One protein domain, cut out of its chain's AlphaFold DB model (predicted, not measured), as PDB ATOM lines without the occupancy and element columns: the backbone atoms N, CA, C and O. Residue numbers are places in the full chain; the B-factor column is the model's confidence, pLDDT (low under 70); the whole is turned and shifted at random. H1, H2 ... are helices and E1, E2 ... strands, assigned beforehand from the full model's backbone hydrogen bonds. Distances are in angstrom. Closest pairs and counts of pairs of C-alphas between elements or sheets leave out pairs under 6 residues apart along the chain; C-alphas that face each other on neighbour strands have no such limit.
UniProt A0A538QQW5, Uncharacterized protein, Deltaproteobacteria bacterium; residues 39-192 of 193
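AT A GLANCE: This is residues 39 to 192 of the 193 residues of an uncharacterized protein of Deltaproteobacteria bacterium (UniProt A0A538QQW5). A twisted sheet of five strands makes the core, with the long strand E2 running through its middle; helix H1 packs on it, mostly at E2, and the small hairpin of E5 and E6 covers part of the sheet, a lopsided sandwich with its strands crossed. The short helices H2 and H3 sit at the rim, and residues 113 to 139 and 169 to 186 are long stretches with no named element. The printed part has 154 residues with three named helices and seven named strands, in the order H1 E1 H2 E2 E3 H3 E4 E5 E6 E7; under half of the residues are in named elements, and the class is mixed, helices and strands. The large sheet runs E1 E7 E2 E3 E4 and is mixed; E5 and E6 are antiparallel. The whole is compact, with a radius of gyration of the C-alphas of 14.4 A and spans of 42 by 35 by 32 A.

HOW THE PARTS SIT: Start at H1, residues 39 to 52: it touches E2, residues 83 to 91, closest at the C-alphas of Ala 47 and Tyr 89, 4.2 A apart. H1 stands at the sheet's level, its height over the sheet 2.1 A. Next find the edge strand E1, residues 63 to 65, antiparallel to E7, residues 187 to 191, with N 63 and O 190 at 2.9 A. H2, residues 75 to 80, only grazes the sheet with its residues 77 to 80; the closest C-alphas of E1 and H2 are those of Ser 63 and Glu 77, 7.4 A apart. E1, H2 and E2 form a split strand-helix-strand unit, two strands running the same way with E7 between them, and its crossover is right-handed. E7 and E2 are antiparallel, with N 85 and O 189 at 3.0 A. E2 and E3, residues 101 to 106, form an antiparallel hairpin, with N 89 and O 103 at 3.1 A. H3, residues 108 to 112, touches E2, closest at the C-alphas of Glu 84 and Gly 109, 4.3 A apart. E3, H3 and E4, residues 140 to 144, form a strand-helix-strand unit, two parallel neighbours with a helix between them in the chain, its crossover right-handed; N 142 and O 104 are 2.9 A apart. E5, residues 154 to 157, and E6, residues 164 to 168, form a hairpin, with N 165 and O 156 at 2.8 A; in the sandwich, two sheets face to face, their strands stand at 53 degrees to those of the large sheet. In H1, H2 and H3 every O i to N i+4 pair is within hydrogen-bond range.

IN THESE COORDINATES: Find C-alpha 39 at (117.624, 144.334, 130.791); from there H1 runs 20.3 A to C-alpha 52. E2 begins at C-alpha 83, (100.909, 144.546, 156.143), and is 25.6 A long; E3 measures 16.7 A and E4 12.0 A. E7 runs 13.2 A and ends at C-alpha 191, (102.814, 149.167, 154.870).

THE WHOLE: Look for the two C-alphas farthest apart, those of Asp 76 and Asp 97, at 44.5 A. The printed part has no cut; the links H3 to E4 and E6 to E7 are long. The mean pLDDT of the printed part is 91.6, and residues 175 to 179 are under 70.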
ATOM      1  N   SER A  39     119.002 144.840 130.691       95.31
ATOM      2  CA  SER A  39     117.624 144.334 130.791       95.31
ATOM      3  C   SER A  39     117.188 144.102 132.243       95.31
ATOM      4  O   SER A  39     116.086 144.480 132.622       95.31
ATOM      5  N   GLU A  40     118.078 143.565 133.082       96.69
ATOM      6  CA  GLU A  40     117.826 143.433 134.521       96.69
ATOM      7  C   GLU A  40     117.653 144.799 135.195       96.69
ATOM      8  O   GLU A  40     116.717 144.995 135.966       96.69
ATOM      9  N   GLY A  41     118.522 145.766 134.883       97.56
ATOM     10  CA  GLY A  41     118.411 147.106 135.448       97.56
ATOM     11  C   GLY A  41     117.085 147.778 135.086       97.56
ATOM     12  O   GLY A  41     116.433 148.362 135.947       97.56
ATOM     13  N   ARG A  42     116.635 147.625 133.836       97.44
ATOM     14  CA  ARG A  42     115.317 148.097 133.385       97.44
ATOM     15  C   ARG A  42     114.184 147.457 134.180       97.44
ATOM     16  O   ARG A  42     113.275 148.173 134.593       97.44
ATOM     17  N   GLY A  43     114.258 146.152 134.448       98.12
ATOM     18  CA  GLY A  43     113.285 145.451 135.286       98.12
ATOM     19  C   GLY A  43     113.223 146.013 136.710       98.12
ATOM     20  O   GLY A  43     112.138 146.324 137.193       98.12
ATOM     21  N   TRP A  44     114.373 146.228 137.361       98.50
ATOM     22  CA  TRP A  44     114.418 146.779 138.722       98.50
ATOM     23  C   TRP A  44     113.888 148.211 138.808       98.50
ATOM     24  O   TRP A  44     113.129 148.532 139.722       98.50
ATOM     25  N   ILE A  45     114.249 149.064 137.845       98.25
ATOM     26  CA  ILE A  45     113.718 150.429 137.779       98.25
ATOM     27  C   ILE A  45     112.212 150.414 137.536       98.25
ATOM     28  O   ILE A  45     111.493 151.141 138.216       98.25
ATOM     29  N   SER A  46     111.729 149.560 136.631       98.38
ATOM     30  CA  SER A  46     110.294 149.421 136.363       98.38
ATOM     31  C   SER A  46     109.546 149.011 137.632       98.38
ATOM     32  O   SER A  46     108.650 149.729 138.059       98.38
ATOM     33  N   ALA A  47     109.977 147.935 138.297       98.62
ATOM     34  CA  ALA A  47     109.365 147.453 139.534       98.62
ATOM     35  C   ALA A  47     109.339 148.516 140.647       98.62
ATOM     36  O   ALA A  47     108.329 148.659 141.328       98.62
ATOM     37  N   CYS A  48     110.416 149.294 140.803       98.56
ATOM     38  CA  CYS A  48     110.493 150.355 141.813       98.56
ATOM     39  C   CYS A  48     109.581 151.543 141.508       98.56
ATOM     40  O   CYS A  48     108.937 152.076 142.408       98.56
ATOM     41  N   MET A  49     109.514 151.967 140.246       97.38
ATOM     42  CA  MET A  49     108.603 153.040 139.851       97.38
ATOM     43  C   MET A  49     107.152 152.599 140.039       97.38
ATOM     44  O   MET A  49     106.361 153.326 140.630       97.38
ATOM     45  N   PHE A  50     106.832 151.379 139.615       98.06
ATOM     46  CA  PHE A  50     105.515 150.766 139.753       98.06
ATOM     47  C   PHE A  50     105.075 150.612 141.208       98.06
ATOM     48  O   PHE A  50     103.956 150.986 141.534       98.06
ATOM     49  N   SER A  51     105.964 150.166 142.099       97.44
ATOM     50  CA  SER A  51     105.651 150.036 143.526       97.44
ATOM     51  C   SER A  51     105.426 151.376 144.234       97.44
ATOM     52  O   SER A  51     104.965 151.395 145.368       97.44
ATOM     53  N   ARG A  52     105.812 152.494 143.606       95.56
ATOM     54  CA  ARG A  52     105.614 153.853 144.124       95.56
ATOM     55  C   ARG A  52     104.390 154.546 143.521       95.56
ATOM     56  O   ARG A  52     104.026 155.611 144.014       95.56
ATOM     57  N   VAL A  53     103.757 153.976 142.489       93.69
ATOM     58  CA  VAL A  53     102.523 154.539 141.921       93.69
ATOM     59  C   VAL A  53     101.436 154.505 142.979       93.69
ATOM     60  O   VAL A  53     101.271 153.509 143.678       93.69
ATOM     61  N   ASN A  54     100.719 155.608 143.117       86.00
ATOM     62  CA  ASN A  54      99.648 155.765 144.077       86.00
ATOM     63  C   ASN A  54      98.495 156.516 143.410       86.00
ATOM     64  O   ASN A  54      98.750 157.411 142.609       86.00
ATOM     65  N   ASP A  55      97.261 156.143 143.734       83.69
ATOM     66  CA  ASP A  55      96.044 156.801 143.227       83.69
ATOM     67  C   ASP A  55      95.645 158.016 144.087       83.69
ATOM     68  O   ASP A  55      94.832 158.840 143.685       83.69
ATOM     69  N   SER A  56      96.249 158.179 145.271       81.19
ATOM     70  CA  SER A  56      96.061 159.380 146.087       81.19
ATOM     71  C   SER A  56      97.212 160.375 145.922       81.19
ATOM     72  O   SER A  56      98.379 160.000 145.777       81.19
ATOM     73  N   ASP A  57      96.892 161.664 146.035       79.38
ATOM     74  CA  ASP A  57      97.852 162.780 146.007       79.38
ATOM     75  C   ASP A  57      98.727 162.872 147.280       79.38
ATOM     76  O   ASP A  57      99.392 163.881 147.526       79.38
ATOM     77  N   VAL A  58      98.729 161.833 148.124       83.81
ATOM     78  CA  VAL A  58      99.459 161.796 149.394       83.81
ATOM     79  C   VAL A  58     100.662 160.855 149.280       83.81
ATOM     80  O   VAL A  58     100.493 159.673 148.969       83.81
ATOM     81  N   PRO A  59     101.892 161.326 149.562       84.50
ATOM     82  CA  PRO A  59     103.043 160.441 149.648       84.50
ATOM     83  C   PRO A  59     102.924 159.554 150.890       84.50
ATOM     84  O   PRO A  59     102.809 160.047 152.012       84.50
ATOM     85  N   LEU A  60     103.000 158.240 150.688       88.81
ATOM     86  CA  LEU A  60     102.942 157.253 151.763       88.81
ATOM     87  C   LEU A  60     104.288 156.545 151.887       88.81
ATOM     88  O   LEU A  60     104.832 156.093 150.874       88.81
ATOM     89  N   PRO A  61     104.836 156.431 153.106       92.44
ATOM     90  CA  PRO A  61     106.035 155.644 153.314       92.44
ATOM     91  C   PRO A  61     105.699 154.157 153.109       92.44
ATOM     92  O   PRO A  61     104.615 153.704 153.470       92.44
ATOM     93  N   ILE A  62     106.623 153.412 152.499       95.50
ATOM     94  CA  ILE A  62     106.474 151.988 152.168       95.50
ATOM     95  C   ILE A  62     107.795 151.256 152.411       95.50
ATOM     96  O   ILE A  62     108.870 151.804 152.170       95.50
ATOM     97  N   SER A  63     107.719 149.999 152.842       97.62
ATOM     98  CA  SER A  63     108.863 149.084 152.890       97.62
ATOM     99  C   SER A  63     108.936 148.311 151.573       97.62
ATOM    100  O   SER A  63     108.019 147.561 151.228       97.62
ATOM    101  N   LEU A  64     110.023 148.514 150.823       98.19
ATOM    102  CA  LEU A  64     110.280 147.853 149.541       98.19
ATOM    103  C   LEU A  64     111.187 146.643 149.749       98.19
ATOM    104  O   LEU A  64     112.269 146.763 150.315       98.19
ATOM    105  N   ARG A  65     110.773 145.473 149.257       98.12
ATOM    106  CA  ARG A  65     111.491 144.212 149.479       98.12
ATOM    107  C   ARG A  65     111.648 143.444 148.181       98.12
ATOM    108  O   ARG A  65     110.709 143.337 147.398       98.12
ATOM    109  N   GLY A  66     112.822 142.867 147.958       97.56
ATOM    110  CA  GLY A  66     113.101 142.096 146.751       97.56
ATOM    111  C   GLY A  66     114.418 141.338 146.839       97.56
ATOM    112  O   GLY A  66     115.125 141.394 147.843       97.56
ATOM    113  N   SER A  67     114.753 140.607 145.777       96.75
ATOM    114  CA  SER A  67     115.993 139.820 145.704       96.75
ATOM    115  C   SER A  67     117.254 140.662 145.494       96.75
ATOM    116  O   SER A  67     118.354 140.151 145.700       96.75
ATOM    117  N   ASN A  68     117.117 141.930 145.099       97.19
ATOM    118  CA  ASN A  68     118.240 142.854 144.989       97.19
ATOM    119  C   ASN A  68     118.763 143.222 146.387       97.19
ATOM    120  O   ASN A  68     117.981 143.571 147.268       97.19
ATOM    121  N   PHE A  69     120.084 143.195 146.584       95.62
ATOM    122  CA  PHE A  69     120.709 143.536 147.866       95.62
ATOM    123  C   PHE A  69     120.379 144.963 148.338       95.62
ATOM    124  O   PHE A  69     120.261 145.184 149.542       95.62
ATOM    125  N   ALA A  70     120.154 145.898 147.410       97.19
ATOM    126  CA  ALA A  70     119.692 147.258 147.698       97.19
ATOM    127  C   ALA A  70     118.305 147.323 148.375       97.19
ATOM    128  O   ALA A  70     117.940 148.354 148.925       97.19
ATOM    129  N   LEU A  71     117.534 146.229 148.347       97.38
ATOM    130  CA  LEU A  71     116.224 146.087 148.996       97.38
ATOM    131  C   LEU A  71     116.297 145.227 150.270       97.38
ATOM    132  O   LEU A  71     115.289 144.677 150.722       97.38
ATOM    133  N   SER A  72     117.499 145.038 150.821       94.56
ATOM    134  CA  SER A  72     117.672 144.326 152.087       94.56
ATOM    135  C   SER A  72     117.065 145.133 153.228       94.56
ATOM    136  O   SER A  72     117.350 146.316 153.378       94.56
ATOM    137  N   THR A  73     116.284 144.467 154.073       95.56
ATOM    138  CA  THR A  73     115.601 145.099 155.208       95.56
ATOM    139  C   THR A  73     116.216 144.689 156.539       95.56
ATOM    140  O   THR A  73     116.789 143.598 156.682       95.56
ATOM    141  N   THR A  74     116.067 145.543 157.549       94.94
ATOM    142  CA  THR A  74     116.451 145.227 158.932       94.94
ATOM    143  C   THR A  74     115.358 144.418 159.639       94.94
ATOM    144  O   THR A  74     114.250 144.251 159.128       94.94
ATOM    145  N   SER A  75     115.659 143.868 160.821       94.44
ATOM    146  CA  SER A  75     114.625 143.282 161.686       94.44
ATOM    147  C   SER A  75     113.562 144.309 162.062       94.44
ATOM    148  O   SER A  75     112.380 143.993 161.995       94.44
ATOM    149  N   ASP A  76     113.990 145.521 162.403       96.12
ATOM    150  CA  ASP A  76     113.130 146.580 162.934       96.12
ATOM    151  C   ASP A  76     112.182 147.119 161.863       96.12
ATOM    152  O   ASP A  76     111.010 147.384 162.119       96.12
ATOM    153  N   GLU A  77     112.653 147.201 160.619       96.19
ATOM    154  CA  GLU A  77     111.774 147.486 159.493       96.19
ATOM    155  C   GLU A  77     110.736 146.368 159.325       96.19
ATOM    156  O   GLU A  77     109.542 146.617 159.204       96.19
ATOM    157  N   ARG A  78     111.145 145.099 159.385       95.62
ATOM    158  CA  ARG A  78     110.190 143.992 159.231       95.62
ATOM    159  C   ARG A  78     109.147 143.918 160.343       95.62
ATOM    160  O   ARG A  78     108.049 143.440 160.076       95.62
ATOM    161  N   THR A  79     109.460 144.375 161.552       95.06
ATOM    162  CA  THR A  79     108.500 144.413 162.665       95.06
ATOM    163  C   THR A  79     107.572 145.626 162.611       95.06
ATOM    164  O   THR A  79     106.443 145.521 163.080       95.06
ATOM    165  N   GLY A  80     108.008 146.749 162.030       95.25
ATOM    166  CA  GLY A  80     107.164 147.935 161.830       95.25
ATOM    167  C   GLY A  80     106.268 147.873 160.586       95.25
ATOM    168  O   GLY A  80     105.195 148.468 160.566       95.25
ATOM    169  N   TRP A  81     106.693 147.132 159.562       96.38
ATOM    170  CA  TRP A  81     106.067 147.084 158.239       96.38
ATOM    171  C   TRP A  81     105.542 145.676 157.946       96.38
ATOM    172  O   TRP A  81     106.216 144.859 157.309       96.38
ATOM    173  N   THR A  82     104.362 145.356 158.470       94.88
ATOM    174  CA  THR A  82     103.858 143.973 158.532       94.88
ATOM    175  C   THR A  82     102.708 143.685 157.577       94.88
ATOM    176  O   THR A  82     102.420 142.516 157.322       94.88
ATOM    177  N   VAL A  83     102.077 144.713 157.011       94.94
ATOM    178  CA  VAL A  83     100.909 144.546 156.143       94.94
ATOM    179  C   VAL A  83     101.343 144.546 154.683       94.94
ATOM    180  O   VAL A  83     101.829 145.546 154.173       94.94
ATOM    181  N   GLU A  84     101.198 143.409 154.008       95.81
ATOM    182  CA  GLU A  84     101.584 143.242 152.602       95.81
ATOM    183  C   GLU A  84     100.537 143.847 151.653       95.81
ATOM    184  O   GLU A  84      99.413 143.349 151.587       95.81
ATOM    185  N   GLU A  85     100.911 144.871 150.882       96.25
ATOM    186  CA  GLU A  85     100.054 145.461 149.838       96.25
ATOM    187  C   GLU A  85      99.998 144.543 148.605       96.25
ATOM    188  O   GLU A  85      98.924 144.157 148.136       96.25
ATOM    189  N   GLY A  86     101.163 144.162 148.085       96.75
ATOM    190  CA  GLY A  86     101.279 143.356 146.876       96.75
ATOM    191  C   GLY A  86     102.677 143.376 146.284       96.75
ATOM    192  O   GLY A  86     103.630 143.863 146.902       96.75
ATOM    193  N   ALA A  87     102.807 142.835 145.075       98.19
ATOM    194  CA  ALA A  87     104.065 142.841 144.344       98.19
ATOM    195  C   ALA A  87     103.922 143.482 142.966       98.19
ATOM    196  O   ALA A  87     102.934 143.257 142.273       98.19
ATOM    197  N   PHE A  88     104.948 144.239 142.582       98.62
ATOM    198  CA  PHE A  88     104.982 145.071 141.384       98.62
ATOM    199  C   PHE A  88     106.196 144.722 140.525       98.62
ATOM    200  O   PHE A  88     107.303 144.521 141.040       98.62
ATOM    201  N   TYR A  89     105.977 144.602 139.217       98.62
ATOM    202  CA  TYR A  89     106.989 144.185 138.244       98.62
ATOM    203  C   TYR A  89     106.548 144.515 136.815       98.62
ATOM    204  O   TYR A  89     105.427 144.959 136.572       98.62
ATOM    205  N   GLY A  90     107.458 144.311 135.860       97.50
ATOM    206  CA  GLY A  90     107.187 144.481 134.439       97.50
ATOM    207  C   GLY A  90     108.282 145.263 133.720       97.50
ATOM    208  O   GLY A  90     109.461 145.139 134.056       97.50
ATOM    209  N   ASN A  91     107.900 146.048 132.717       96.69
ATOM    210  CA  ASN A  91     108.808 146.831 131.895       96.69
ATOM    211  C   ASN A  91     108.203 148.191 131.509       96.69
ATOM    212  O   ASN A  91     107.255 148.263 130.732       96.69
ATOM    213  N   LEU A  92     108.815 149.262 132.013       96.56
ATOM    214  CA  LEU A  92     108.551 150.651 131.632       96.56
ATOM    215  C   LEU A  92     109.275 151.048 130.334       96.56
ATOM    216  O   LEU A  92     108.893 152.003 129.672       96.56
ATOM    217  N   PHE A  93     110.338 150.331 129.968       95.69
ATOM    218  CA  PHE A  93     111.201 150.657 128.834       95.69
ATOM    219  C   PHE A  93     110.747 149.901 127.581       95.69
ATOM    220  O   PHE A  93     111.475 149.044 127.060       95.69
ATOM    221  N   THR A  94     109.517 150.163 127.146       93.25
ATOM    222  CA  THR A  94     108.954 149.645 125.895       93.25
ATOM    223  C   THR A  94     109.190 150.636 124.749       93.25
ATOM    224  O   THR A  94     109.381 151.824 125.007       93.25
ATOM    225  N   PRO A  95     109.253 150.172 123.489       93.38
ATOM    226  CA  PRO A  95     109.210 151.062 122.327       93.38
ATOM    227  C   PRO A  95     107.960 151.958 122.336       93.38
ATOM    228  O   PRO A  95     106.929 151.545 122.862       93.38
ATOM    229  N   ASP A  96     108.034 153.142 121.720       89.94
ATOM    230  CA  ASP A  96     106.950 154.148 121.728       89.94
ATOM    231  C   ASP A  96     105.623 153.645 121.125       89.94
ATOM    232  O   ASP A  96     104.555 154.167 121.436       89.94
ATOM    233  N   ASP A  97     105.675 152.629 120.262       93.69
ATOM    234  CA  ASP A  97     104.517 151.990 119.634       93.69
ATOM    235  C   ASP A  97     103.954 150.803 120.440       93.69
ATOM    236  O   ASP A  97     103.029 150.129 119.983       93.69
ATOM    237  N   GLN A  98     104.493 150.535 121.633       91.62
ATOM    238  CA  GLN A  98     104.092 149.431 122.502       91.62
ATOM    239  C   GLN A  98     103.673 149.943 123.887       91.62
ATOM    240  O   GLN A  98     104.374 150.768 124.482       91.62
ATOM    241  N   PRO A  99     102.565 149.430 124.456       92.25
ATOM    242  CA  PRO A  99     102.148 149.819 125.794       92.25
ATOM    243  C   PRO A  99     103.198 149.403 126.827       92.25
ATOM    244  O   PRO A  99     103.822 148.345 126.705       92.25
ATOM    245  N   ILE A 100     103.345 150.213 127.876       94.62
ATOM    246  CA  ILE A 100     104.135 149.830 129.046       94.62
ATOM    247  C   ILE A 100     103.564 148.547 129.651       94.62
ATOM    248  O   ILE A 100     102.348 148.353 129.721       94.62
ATOM    249  N   LEU A 101     104.445 147.669 130.123       95.38
ATOM    250  CA  LEU A 101     104.032 146.454 130.807       95.38
ATOM    251  C   LEU A 101     104.139 146.668 132.308       95.38
ATOM    252  O   LEU A 101     105.172 146.405 132.906       95.38
ATOM    253  N   TRP A 102     103.078 147.174 132.910       97.31
ATOM    254  CA  TRP A 102     102.936 147.362 134.350       97.31
ATOM    255  C   TRP A 102     102.041 146.281 134.956       97.31
ATOM    256  O   TRP A 102     100.884 146.118 134.569       97.31
ATOM    257  N   ILE A 103     102.588 145.496 135.880       98.25
ATOM    258  CA  ILE A 103     101.897 144.337 136.444       98.25
ATOM    259  C   ILE A 103     101.922 144.430 137.964       98.25
ATOM    260  O   ILE A 103     102.954 144.755 138.562       98.25
ATOM    261  N   ALA A 104     100.783 144.118 138.574       98.06
ATOM    262  CA  ALA A 104     100.655 143.958 140.010       98.06
ATOM    263  C   ALA A 104      99.914 142.657 140.346       98.06
ATOM    264  O   ALA A 104      98.994 142.240 139.639       98.06
ATOM    265  N   CYS A 105     100.303 142.027 141.449       97.69
ATOM    266  CA  CYS A 105      99.495 141.006 142.113       97.69
ATOM    267  C   CYS A 105      99.124 141.479 143.520       97.69
ATOM    268  O   CYS A 105      99.858 142.260 144.139       97.69
ATOM    269  N   ARG A 106      97.986 141.005 144.030       96.69
ATOM    270  CA  ARG A 106      97.490 141.371 145.361       96.69
ATOM    271  C   ARG A 106      98.199 140.574 146.452       96.69
ATOM    272  O   ARG A 106      98.318 139.353 146.357       96.69
ATOM    273  N   GLY A 107      98.662 141.268 147.487       95.69
ATOM    274  CA  GLY A 107      99.337 140.660 148.629       95.69
ATOM    275  C   GLY A 107      98.383 140.105 149.688       95.69
ATOM    276  O   GLY A 107      97.194 140.429 149.721       95.69
ATOM    277  N   ALA A 108      98.915 139.280 150.594       93.25
ATOM    278  CA  ALA A 108      98.119 138.641 151.645       93.25
ATOM    279  C   ALA A 108      97.470 139.654 152.608       93.25
ATOM    280  O   ALA A 108      96.335 139.454 153.047       93.25
ATOM    281  N   GLY A 109      98.170 140.747 152.928       92.12
ATOM    282  CA  GLY A 109      97.672 141.819 153.794       92.12
ATOM    283  C   GLY A 109      96.484 142.538 153.164       92.12
ATOM    284  O   GLY A 109      95.440 142.647 153.790       92.12
ATOM    285  N   GLN A 110      96.599 142.904 151.891       89.94
ATOM    286  CA  GLN A 110      95.529 143.536 151.122       89.94
ATOM    287  C   GLN A 110      94.273 142.662 150.991       89.94
ATOM    288  O   GLN A 110      93.161 143.181 150.942       89.94
ATOM    289  N   LEU A 111      94.430 141.334 150.940       89.00
ATOM    290  CA  LEU A 111      93.298 140.403 150.928       89.00
ATOM    291  C   LEU A 111      92.635 140.260 152.308       89.00
ATOM    292  O   LEU A 111      91.412 140.207 152.400       89.00
ATOM    293  N   SER A 112      93.436 140.143 153.369       88.12
ATOM    294  CA  SER A 112      92.952 139.791 154.715       88.12
ATOM    295  C   SER A 112      92.603 140.994 155.595       88.12
ATOM    296  O   SER A 112      91.787 140.864 156.504       88.12
ATOM    297  N   HIS A 113      93.202 142.151 155.328       83.25
ATOM    298  CA  HIS A 113      93.073 143.381 156.106       83.25
ATOM    299  C   HIS A 113      92.950 144.598 155.169       83.25
ATOM    300  O   HIS A 113      93.770 145.511 155.247       83.25
ATOM    301  N   PRO A 114      91.944 144.643 154.273       79.56
ATOM    302  CA  PRO A 114      91.818 145.717 153.280       79.56
ATOM    303  C   PRO A 114      91.645 147.117 153.896       79.56
ATOM    304  O   PRO A 114      91.901 148.110 153.216       79.56
ATOM    305  N   ASP A 115      91.244 147.180 155.169       82.19
ATOM    306  CA  ASP A 115      91.017 148.407 155.939       82.19
ATOM    307  C   ASP A 115      92.202 148.786 156.853       82.19
ATOM    308  O   ASP A 115      92.073 149.690 157.681       82.19
ATOM    309  N   ALA A 116      93.348 148.093 156.754       80.56
ATOM    310  CA  ALA A 116      94.560 148.486 157.478       80.56
ATOM    311  C   ALA A 116      94.942 149.925 157.111       80.56
ATOM    312  O   ALA A 116      94.829 150.323 155.949       80.56
ATOM    313  N   SER A 117      95.410 150.708 158.086       77.25
ATOM    314  CA  SER A 117      95.549 152.160 157.921       77.25
ATOM    315  C   SER A 117      96.499 152.516 156.774       77.25
ATOM    316  O   SER A 117      96.207 153.398 155.967       77.25
ATOM    317  N   GLY A 118      97.582 151.747 156.628       81.38
ATOM    318  CA  GLY A 118      98.538 151.898 155.539       81.38
ATOM    319  C   GLY A 118      98.033 151.446 154.164       81.38
ATOM    320  O   GLY A 118      98.697 151.737 153.176       81.38
ATOM    321  N   LEU A 119      96.899 150.741 154.068       88.00
ATOM    322  CA  LEU A 119      96.328 150.229 152.812       88.00
ATOM    323  C   LEU A 119      95.167 151.068 152.264       88.00
ATOM    324  O   LEU A 119      94.785 150.884 151.104       88.00
ATOM    325  N   VAL A 120      94.609 151.981 153.068       85.19
ATOM    326  CA  VAL A 120      93.447 152.812 152.696       85.19
ATOM    327  C   VAL A 120      93.687 153.539 151.374       85.19
ATOM    328  O   VAL A 120      92.853 153.491 150.473       85.19
ATOM    329  N   ASP A 121      94.870 154.126 151.236       86.38
ATOM    330  CA  ASP A 121      95.260 154.905 150.065       86.38
ATOM    331  C   ASP A 121      96.099 154.103 149.057       86.38
ATOM    332  O   ASP A 121      96.443 154.611 147.996       86.38
ATOM    333  N   ARG A 122      96.412 152.832 149.346       91.88
ATOM    334  CA  ARG A 122      97.269 151.981 148.507       91.88
ATOM    335  C   ARG A 122      96.441 150.987 147.707       91.88
ATOM    336  O   ARG A 122      96.214 149.843 148.101       91.88
ATOM    337  N   ASN A 123      95.960 151.459 146.560       91.50
ATOM    338  CA  ASN A 123      94.964 150.756 145.748       91.50
ATOM    339  C   ASN A 123      95.539 150.017 144.529       91.50
ATOM    340  O   ASN A 123      94.839 149.207 143.925       91.50
ATOM    341  N   CYS A 124      96.813 150.219 144.180       94.94
ATOM    342  CA  CYS A 124      97.354 149.751 142.899       94.94
ATOM    343  C   CYS A 124      97.551 148.237 142.780       94.94
ATOM    344  O   CYS A 124      97.738 147.745 141.669       94.94
ATOM    345  N   ALA A 125      97.445 147.497 143.886       96.00
ATOM    346  CA  ALA A 125      97.383 146.036 143.898       96.00
ATOM    347  C   ALA A 125      95.947 145.477 144.027       96.00
ATOM    348  O   ALA A 125      95.764 144.261 143.986       96.00
ATOM    349  N   LYS A 126      94.917 146.324 144.206       94.50
ATOM    350  CA  LYS A 126      93.514 145.881 144.316       94.50
ATOM    351  C   LYS A 126      92.931 145.647 142.917       94.50
ATOM    352  O   LYS A 126      93.080 146.534 142.077       94.50
ATOM    353  N   PRO A 127      92.247 144.519 142.659       95.00
ATOM    354  CA  PRO A 127      91.553 144.317 141.390       95.00
ATOM    355  C   PRO A 127      90.449 145.364 141.200       95.00
ATOM    356  O   PRO A 127      89.753 145.707 142.158       95.00
ATOM    357  N   ASP A 128      90.271 145.841 139.970       95.56
ATOM    358  CA  ASP A 128      89.173 146.735 139.607       95.56
ATOM    359  C   ASP A 128      87.912 145.911 139.274       95.56
ATOM    360  O   ASP A 128      87.899 145.175 138.281       95.56
ATOM    361  N   PRO A 129      86.825 146.015 140.066       94.69
ATOM    362  CA  PRO A 129      85.585 145.291 139.791       94.69
ATOM    363  C   PRO A 129      84.884 145.757 138.506       94.69
ATOM    364  O   PRO A 129      84.084 145.007 137.947       94.69
ATOM    365  N   ASN A 130      85.168 146.974 138.036       96.88
ATOM    366  CA  ASN A 130      84.580 147.542 136.826       96.88
ATOM    367  C   ASN A 130      85.422 147.260 135.574       96.88
ATOM    368  O   ASN A 130      84.907 147.389 134.463       96.88
ATOM    369  N   ASN A 131      86.685 146.854 135.737       96.31
ATOM    370  CA  ASN A 131      87.591 146.530 134.638       96.31
ATOM    371  C   ASN A 131      88.367 145.223 134.911       96.31
ATOM    372  O   ASN A 131      89.534 145.252 135.315       96.31
ATOM    373  N   PRO A 132      87.727 144.051 134.709       94.19
ATOM    374  CA  PRO A 132      88.341 142.757 134.985       94.19
ATOM    375  C   PRO A 132      89.674 142.559 134.251       94.19
ATOM    376  O   PRO A 132      89.791 142.832 133.059       94.19
ATOM    377  N   GLY A 133      90.669 142.033 134.968       94.12
ATOM    378  CA  GLY A 133      92.037 141.873 134.464       94.12
ATOM    379  C   GLY A 133      92.946 143.071 134.746       94.12
ATOM    380  O   GLY A 133      94.144 142.986 134.476       94.12
ATOM    381  N   PHE A 134      92.415 144.141 135.344       96.50
ATOM    382  CA  PHE A 134      93.182 145.308 135.760       96.50
ATOM    383  C   PHE A 134      93.049 145.599 137.257       96.50
ATOM    384  O   PHE A 134      92.143 145.102 137.932       96.50
ATOM    385  N   THR A 135      93.981 146.387 137.789       96.44
ATOM    386  CA  THR A 135      93.884 146.966 139.133       96.44
ATOM    387  C   THR A 135      93.222 148.336 139.095       96.44
ATOM    388  O   THR A 135      93.106 148.937 138.028       96.44
ATOM    389  N   LEU A 136      92.849 148.874 140.259       95.06
ATOM    390  CA  LEU A 136      92.284 150.227 140.368       95.06
ATOM    391  C   LEU A 136      93.203 151.327 139.798       95.06
ATOM    392  O   LEU A 136      92.713 152.371 139.390       95.06
ATOM    393  N   CYS A 137      94.516 151.082 139.709       94.62
ATOM    394  CA  CYS A 137      95.477 152.010 139.097       94.62
ATOM    395  C   CYS A 137      95.768 151.711 137.612       94.62
ATOM    396  O   CYS A 137      96.690 152.292 137.043       94.62
ATOM    397  N   GLY A 138      95.044 150.776 136.987       94.94
ATOM    398  CA  GLY A 138      95.206 150.414 135.575       94.94
ATOM    399  C   GLY A 138      96.315 149.402 135.269       94.94
ATOM    400  O   GLY A 138      96.560 149.109 134.098       94.94
ATOM    401  N   PHE A 139      96.965 148.829 136.285       97.25
ATOM    402  CA  PHE A 139      97.968 147.778 136.088       97.25
ATOM    403  C   PHE A 139      97.298 146.509 135.584       97.25
ATOM    404  O   PHE A 139      96.156 146.239 135.942       97.25
ATOM    405  N   VAL A 140      98.028 145.677 134.842       96.88
ATOM    406  CA  VAL A 140      97.600 144.293 134.613       96.88
ATOM    407  C   VAL A 140      97.517 143.591 135.969       96.88
ATOM    408  O   VAL A 140      98.507 143.535 136.705       96.88
ATOM    409  N   TYR A 141      96.339 143.063 136.298       96.75
ATOM    410  CA  TYR A 141      96.121 142.291 137.512       96.75
ATOM    411  C   TYR A 141      96.479 140.830 137.261       96.75
ATOM    412  O   TYR A 141      95.735 140.089 136.618       96.75
ATOM    413  N   ALA A 142      97.624 140.410 137.792       95.94
ATOM    414  CA  ALA A 142      98.121 139.055 137.595       95.94
ATOM    415  C   ALA A 142      97.391 138.004 138.442       95.94
ATOM    416  O   ALA A 142      97.622 136.811 138.236       95.94
ATOM    417  N   GLY A 143      96.557 138.424 139.399       94.88
ATOM    418  CA  GLY A 143      95.964 137.570 140.428       94.88
ATOM    419  C   GLY A 143      96.494 137.882 141.828       94.88
ATOM    420  O   GLY A 143      97.011 138.969 142.107       94.88
ATOM    421  N   ASP A 144      96.350 136.914 142.722       95.31
ATOM    422  CA  ASP A 144      96.882 136.981 144.079       95.31
ATOM    423  C   ASP A 144      98.334 136.484 144.080       95.31
ATOM    424  O   ASP A 144      98.673 135.501 143.426       95.31
ATOM    425  N   CYS A 145      99.237 137.150 144.799       95.50
ATOM    426  CA  CYS A 145     100.663 136.856 144.661       95.50
ATOM    427  C   CYS A 145     101.041 135.443 145.144       95.50
ATOM    428  O   CYS A 145     101.819 134.750 144.486       95.50
ATOM    429  N   GLY A 146     100.527 135.019 146.301       89.62
ATOM    430  CA  GLY A 146     100.948 133.797 146.986       89.62
ATOM    431  C   GLY A 146      99.925 132.661 146.946       89.62
ATOM    432  O   GLY A 146      98.776 132.833 146.557       89.62
ATOM    433  N   ALA A 147     100.338 131.491 147.438       80.38
ATOM    434  CA  ALA A 147      99.524 130.268 147.497       80.38
ATOM    435  C   ALA A 147      98.330 130.328 148.479       80.38
ATOM    436  O   ALA A 147      97.676 129.318 148.726       80.38
ATOM    437  N   PHE A 148      98.050 131.494 149.068       81.31
ATOM    438  CA  PHE A 148      96.851 131.715 149.880       81.31
ATOM    439  C   PHE A 148      95.574 131.823 149.029       81.31
ATOM    440  O   PHE A 148      94.476 131.803 149.580       81.31
ATOM    441  N   ALA A 149      95.712 131.915 147.704       75.44
ATOM    442  CA  ALA A 149      94.617 131.975 146.747       75.44
ATOM    443  C   ALA A 149      94.775 130.917 145.646       75.44
ATOM    444  O   ALA A 149      95.882 130.461 145.355       75.44
ATOM    445  N   SER A 150      93.661 130.544 145.005       77.12
ATOM    446  CA  SER A 150      93.661 129.620 143.858       77.12
ATOM    447  C   SER A 150      94.363 130.195 142.629       77.12
ATOM    448  O   SER A 150      94.880 129.440 141.805       77.12
ATOM    449  N   ASP A 151      94.410 131.524 142.531       84.38
ATOM    450  CA  ASP A 151      94.868 132.263 141.356       84.38
ATOM    451  C   ASP A 151      96.267 132.848 141.604       84.38
ATOM    452  O   ASP A 151      96.522 134.026 141.358       84.38
ATOM    453  N   GLN A 152      97.164 132.012 142.136       92.06
ATOM    454  CA  GLN A 152      98.533 132.390 142.486       92.06
ATOM    455  C   GLN A 152      99.319 132.874 141.257       92.06
ATOM    456  O   GLN A 152      99.400 132.163 140.254       92.06
ATOM    457  N   SER A 153      99.968 134.034 141.364       94.62
ATOM    458  CA  SER A 153     100.761 134.646 140.284       94.62
ATOM    459  C   SER A 153     102.275 134.543 140.470       94.62
ATOM    460  O   SER A 153     103.010 134.814 139.524       94.62
ATOM    461  N   CYS A 154     102.772 134.197 141.662       94.81
ATOM    462  CA  CYS A 154     104.210 134.108 141.938       94.81
ATOM    463  C   CYS A 154     104.638 132.701 142.351       94.81
ATOM    464  O   CYS A 154     103.999 132.080 143.190       94.81
ATOM    465  N   GLU A 155     105.747 132.201 141.803       89.44
ATOM    466  CA  GLU A 155     106.201 130.813 141.984       89.44
ATOM    467  C   GLU A 155     106.767 130.544 143.383       89.44
ATOM    468  O   GLU A 155     106.665 129.433 143.903       89.44
ATOM    469  N   SER A 156     107.423 131.538 143.990       82.38
ATOM    470  CA  SER A 156     108.107 131.337 145.263       82.38
ATOM    471  C   SER A 156     108.137 132.588 146.127       82.38
ATOM    472  O   SER A 156     108.103 133.719 145.643       82.38
ATOM    473  N   PHE A 157     108.226 132.366 147.432       87.25
ATOM    474  CA  PHE A 157     108.399 133.402 148.438       87.25
ATOM    475  C   PHE A 157     109.790 133.258 149.056       87.25
ATOM    476  O   PHE A 157     110.342 132.156 149.118       87.25
ATOM    477  N   SER A 158     110.413 134.369 149.445       90.38
ATOM    478  CA  SER A 158     111.760 134.355 150.008       90.38
ATOM    479  C   SER A 158     111.808 133.443 151.238       90.38
ATOM    480  O   SER A 158     110.834 133.340 151.976       90.38
ATOM    481  N   ALA A 159     112.948 132.792 151.492       82.88
ATOM    482  CA  ALA A 159     113.082 131.898 152.650       82.88
ATOM    483  C   ALA A 159     112.820 132.607 153.993       82.88
ATOM    484  O   ALA A 159     112.422 131.972 154.962       82.88
ATOM    485  N   ALA A 160     113.031 133.926 154.037       82.81
ATOM    486  CA  ALA A 160     112.733 134.766 155.193       82.81
ATOM    487  C   ALA A 160     111.254 135.190 155.278       82.81
ATOM    488  O   ALA A 160     110.871 135.830 156.250       82.81
ATOM    489  N   GLY A 161     110.437 134.876 154.271       84.06
ATOM    490  CA  GLY A 161     109.022 135.219 154.233       84.06
ATOM    491  C   GLY A 161     108.751 136.704 153.978       84.06
ATOM    492  O   GLY A 161     107.868 137.276 154.603       84.06
ATOM    493  N   THR A 162     109.545 137.355 153.123       89.94
ATOM    494  CA  THR A 162     109.564 138.828 153.018       89.94
ATOM    495  C   THR A 162     109.312 139.396 151.629       89.94
ATOM    496  O   THR A 162     109.083 140.596 151.522       89.94
ATOM    497  N   PHE A 163     109.420 138.597 150.569       96.69
ATOM    498  CA  PHE A 163     109.189 139.053 149.195       96.69
ATOM    499  C   PHE A 163     109.014 137.875 148.242       96.69
ATOM    500  O   PHE A 163     109.568 136.798 148.471       96.69
ATOM    501  N   TYR A 164     108.311 138.091 147.136       96.69
ATOM    502  CA  TYR A 164     108.173 137.094 146.077       96.69
ATOM    503  C   TYR A 164     109.400 137.045 145.168       96.69
ATOM    504  O   TYR A 164     110.022 138.057 144.848       96.69
ATOM    505  N   ARG A 165     109.750 135.836 144.737       91.94
ATOM    506  CA  ARG A 165     110.811 135.551 143.775       91.94
ATOM    507  C   ARG A 165     110.134 134.874 142.593       91.94
ATOM    508  O   ARG A 165     109.656 133.754 142.740       91.94
ATOM    509  N   ARG A 166     110.129 135.541 141.440       94.31
ATOM    510  CA  ARG A 166     109.489 135.090 140.194       94.31
ATOM    511  C   ARG A 166     107.967 135.197 140.215       94.31
ATOM    512  O   ARG A 166     107.288 134.415 140.873       94.31
ATOM    513  N   CYS A 167     107.457 136.169 139.471       96.50
ATOM    514  CA  CYS A 167     106.029 136.380 139.259       96.50
ATOM    515  C   CYS A 167     105.696 136.398 137.771       96.50
ATOM    516  O   CYS A 167     106.590 136.480 136.928       96.50
ATOM    517  N   HIS A 168     104.411 136.305 137.464       95.25
ATOM    518  CA  HIS A 168     103.895 136.094 136.122       95.25
ATOM    519  C   HIS A 168     102.860 137.145 135.740       95.25
ATOM    520  O   HIS A 168     102.233 137.735 136.603       95.25
ATOM    521  N   GLN A 169     102.631 137.358 134.446       93.62
ATOM    522  CA  GLN A 169     101.637 138.338 133.987       93.62
ATOM    523  C   GLN A 169     100.184 137.918 134.277       93.62
ATOM    524  O   GLN A 169      99.294 138.762 134.322       93.62
ATOM    525  N   ALA A 170      99.949 136.624 134.476       91.62
ATOM    526  CA  ALA A 170      98.653 136.033 134.802       91.62
ATOM    527  C   ALA A 170      98.828 134.917 135.849       91.62
ATOM    528  O   ALA A 170      99.971 134.508 136.097       91.62
ATOM    529  N   PRO A 171      97.742 134.359 136.415       91.00
ATOM    530  CA  PRO A 171      97.848 133.246 137.350       91.00
ATOM    531  C   PRO A 171      98.582 132.044 136.741       91.00
ATOM    532  O   PRO A 171      98.442 131.742 135.553       91.00
ATOM    533  N   LEU A 172      99.330 131.317 137.571       86.62
ATOM    534  CA  LEU A 172     100.101 130.128 137.190       86.62
ATOM    535  C   LEU A 172      99.235 129.048 136.529       86.62
ATOM    536  O   LEU A 172      99.682 128.360 135.616       86.62
ATOM    537  N   ALA A 173      97.989 128.916 136.986       79.19
ATOM    538  CA  ALA A 173      97.025 127.944 136.483       79.19
ATOM    539  C   ALA A 173      96.251 128.416 135.235       79.19
ATOM    540  O   ALA A 173      95.276 127.762 134.853       79.19
ATOM    541  N   SER A 174      96.635 129.542 134.613       70.88
ATOM    542  CA  SER A 174      95.947 130.052 133.423       70.88
ATOM    543  C   SER A 174      95.885 128.987 132.319       70.88
ATOM    544  O   SER A 174      96.889 128.373 131.952       70.88
ATOM    545  N   LYS A 175      94.673 128.747 131.807       58.03
ATOM    546  CA  LYS A 175      94.364 127.664 130.858       58.03
ATOM    547  C   LYS A 175      94.636 128.027 129.398       58.03
ATOM    548  O   LYS A 175      94.446 127.177 128.531       58.03
ATOM    549  N   ASP A 176      95.102 129.243 129.124       63.03
ATOM    550  CA  ASP A 176      95.200 129.784 127.764       63.03
ATOM    551  C   ASP A 176      96.348 129.188 126.926       63.03
ATOM    552  O   ASP A 176      96.535 129.565 125.772       63.03
ATOM    553  N   GLY A 177      97.130 128.246 127.471       53.72
ATOM    554  CA  GLY A 177      98.151 127.483 126.733       53.72
ATOM    555  C   GLY A 177      99.343 128.302 126.215       53.72
ATOM    556  O   GLY A 177     100.266 127.732 125.632       53.72
ATOM    557  N   GLY A 178      99.341 129.620 126.423       60.78
ATOM    558  CA  GLY A 178     100.432 130.530 126.092       60.78
ATOM    559  C   GLY A 178     101.564 130.501 127.120       60.78
ATOM    560  O   GLY A 178     101.371 130.160 128.287       60.78
ATOM    561  N   ILE A 179     102.766 130.890 126.689       66.38
ATOM    562  CA  ILE A 179     103.900 131.110 127.595       66.38
ATOM    563  C   ILE A 179     103.566 132.323 128.466       66.38
ATOM    564  O   ILE A 179     103.489 133.436 127.955       66.38
ATOM    565  N   ASN A 180     103.384 132.111 129.767       80.88
ATOM    566  CA  ASN A 180     103.194 133.185 130.737       80.88
ATOM    567  C   ASN A 180     104.573 133.750 131.141       80.88
ATOM    568  O   ASN A 180     105.332 133.029 131.802       80.88
ATOM    569  N   PRO A 181     104.946 134.979 130.724       87.94
ATOM    570  CA  PRO A 181     106.280 135.521 130.966       87.94
ATOM    571  C   PRO A 181     106.631 135.537 132.454       87.94
ATOM    572  O   PRO A 181     105.788 135.849 133.292       87.94
ATOM    573  N   VAL A 182     107.888 135.218 132.771       93.19
ATOM    574  CA  VAL A 182     108.408 135.209 134.145       93.19
ATOM    575  C   VAL A 182     109.202 136.485 134.404       93.19
ATOM    576  O   VAL A 182     110.122 136.813 133.654       93.19
ATOM    577  N   PHE A 183     108.911 137.150 135.517       96.44
ATOM    578  CA  PHE A 183     109.604 138.345 135.986       96.44
ATOM    579  C   PHE A 183     110.387 138.045 137.257       96.44
ATOM    580  O   PHE A 183     109.807 137.657 138.268       96.44
ATOM    581  N   SER A 184     111.702 138.263 137.228       96.88
ATOM    582  CA  SER A 184     112.580 138.071 138.395       96.88
ATOM    583  C   SER A 184     112.867 139.370 139.154       96.88
ATOM    584  O   SER A 184     113.243 139.321 140.324       96.88
ATOM    585  N   GLN A 185     112.677 140.523 138.506       98.25
ATOM    586  CA  GLN A 185     112.771 141.847 139.117       98.25
ATOM    587  C   GLN A 185     111.411 142.221 139.703       98.25
ATOM    588  O   GLN A 185     110.605 142.893 139.064       98.25
ATOM    589  N   VAL A 186     111.149 141.701 140.900       98.44
ATOM    590  CA  VAL A 186     109.881 141.850 141.619       98.44
ATOM    591  C   VAL A 186     110.134 142.606 142.912       98.44
ATOM    592  O   VAL A 186     111.047 142.257 143.664       98.44
ATOM    593  N   ILE A 187     109.306 143.614 143.177       98.75
ATOM    594  CA  ILE A 187     109.307 144.339 144.446       98.75
ATOM    595  C   ILE A 187     107.996 144.069 145.167       98.75
ATOM    596  O   ILE A 187     106.923 144.371 144.655       98.75
ATOM    597  N   THR A 188     108.093 143.483 146.356       98.50
ATOM    598  CA  THR A 188     106.980 143.319 147.291       98.50
ATOM    599  C   THR A 188     106.948 144.509 148.238       98.50
ATOM    600  O   THR A 188     107.986 144.944 148.740       98.50
ATOM    601  N   THR A 189     105.754 145.035 148.463       97.69
ATOM    602  CA  THR A 189     105.505 146.247 149.246       97.69
ATOM    603  C   THR A 189     104.814 145.900 150.552       97.69
ATOM    604  O   THR A 189     103.888 145.085 150.589       97.69
ATOM    605  N   TYR A 190     105.286 146.518 151.628       97.06
ATOM    606  CA  TYR A 190     104.662 146.441 152.940       97.06
ATOM    607  C   TYR A 190     104.369 147.840 153.458       97.06
ATOM    608  O   TYR A 190     105.154 148.766 153.248       97.06
ATOM    609  N   VAL A 191     103.264 147.959 154.183       95.31
ATOM    610  CA  VAL A 191     102.814 149.167 154.870       95.31
ATOM    611  C   VAL A 191     102.727 148.913 156.377       95.31
ATOM    612  O   VAL A 191     102.822 147.770 156.848       95.31
ATOM    613  N   THR A 192     102.596 149.986 157.148       93.19
ATOM    614  CA  THR A 192     102.291 149.893 158.578       93.19
ATOM    615  C   THR A 192     100.830 149.451 158.790       93.19
ATOM    616  O   THR A 192      99.990 149.769 157.944       93.19
TER     617      THR A 192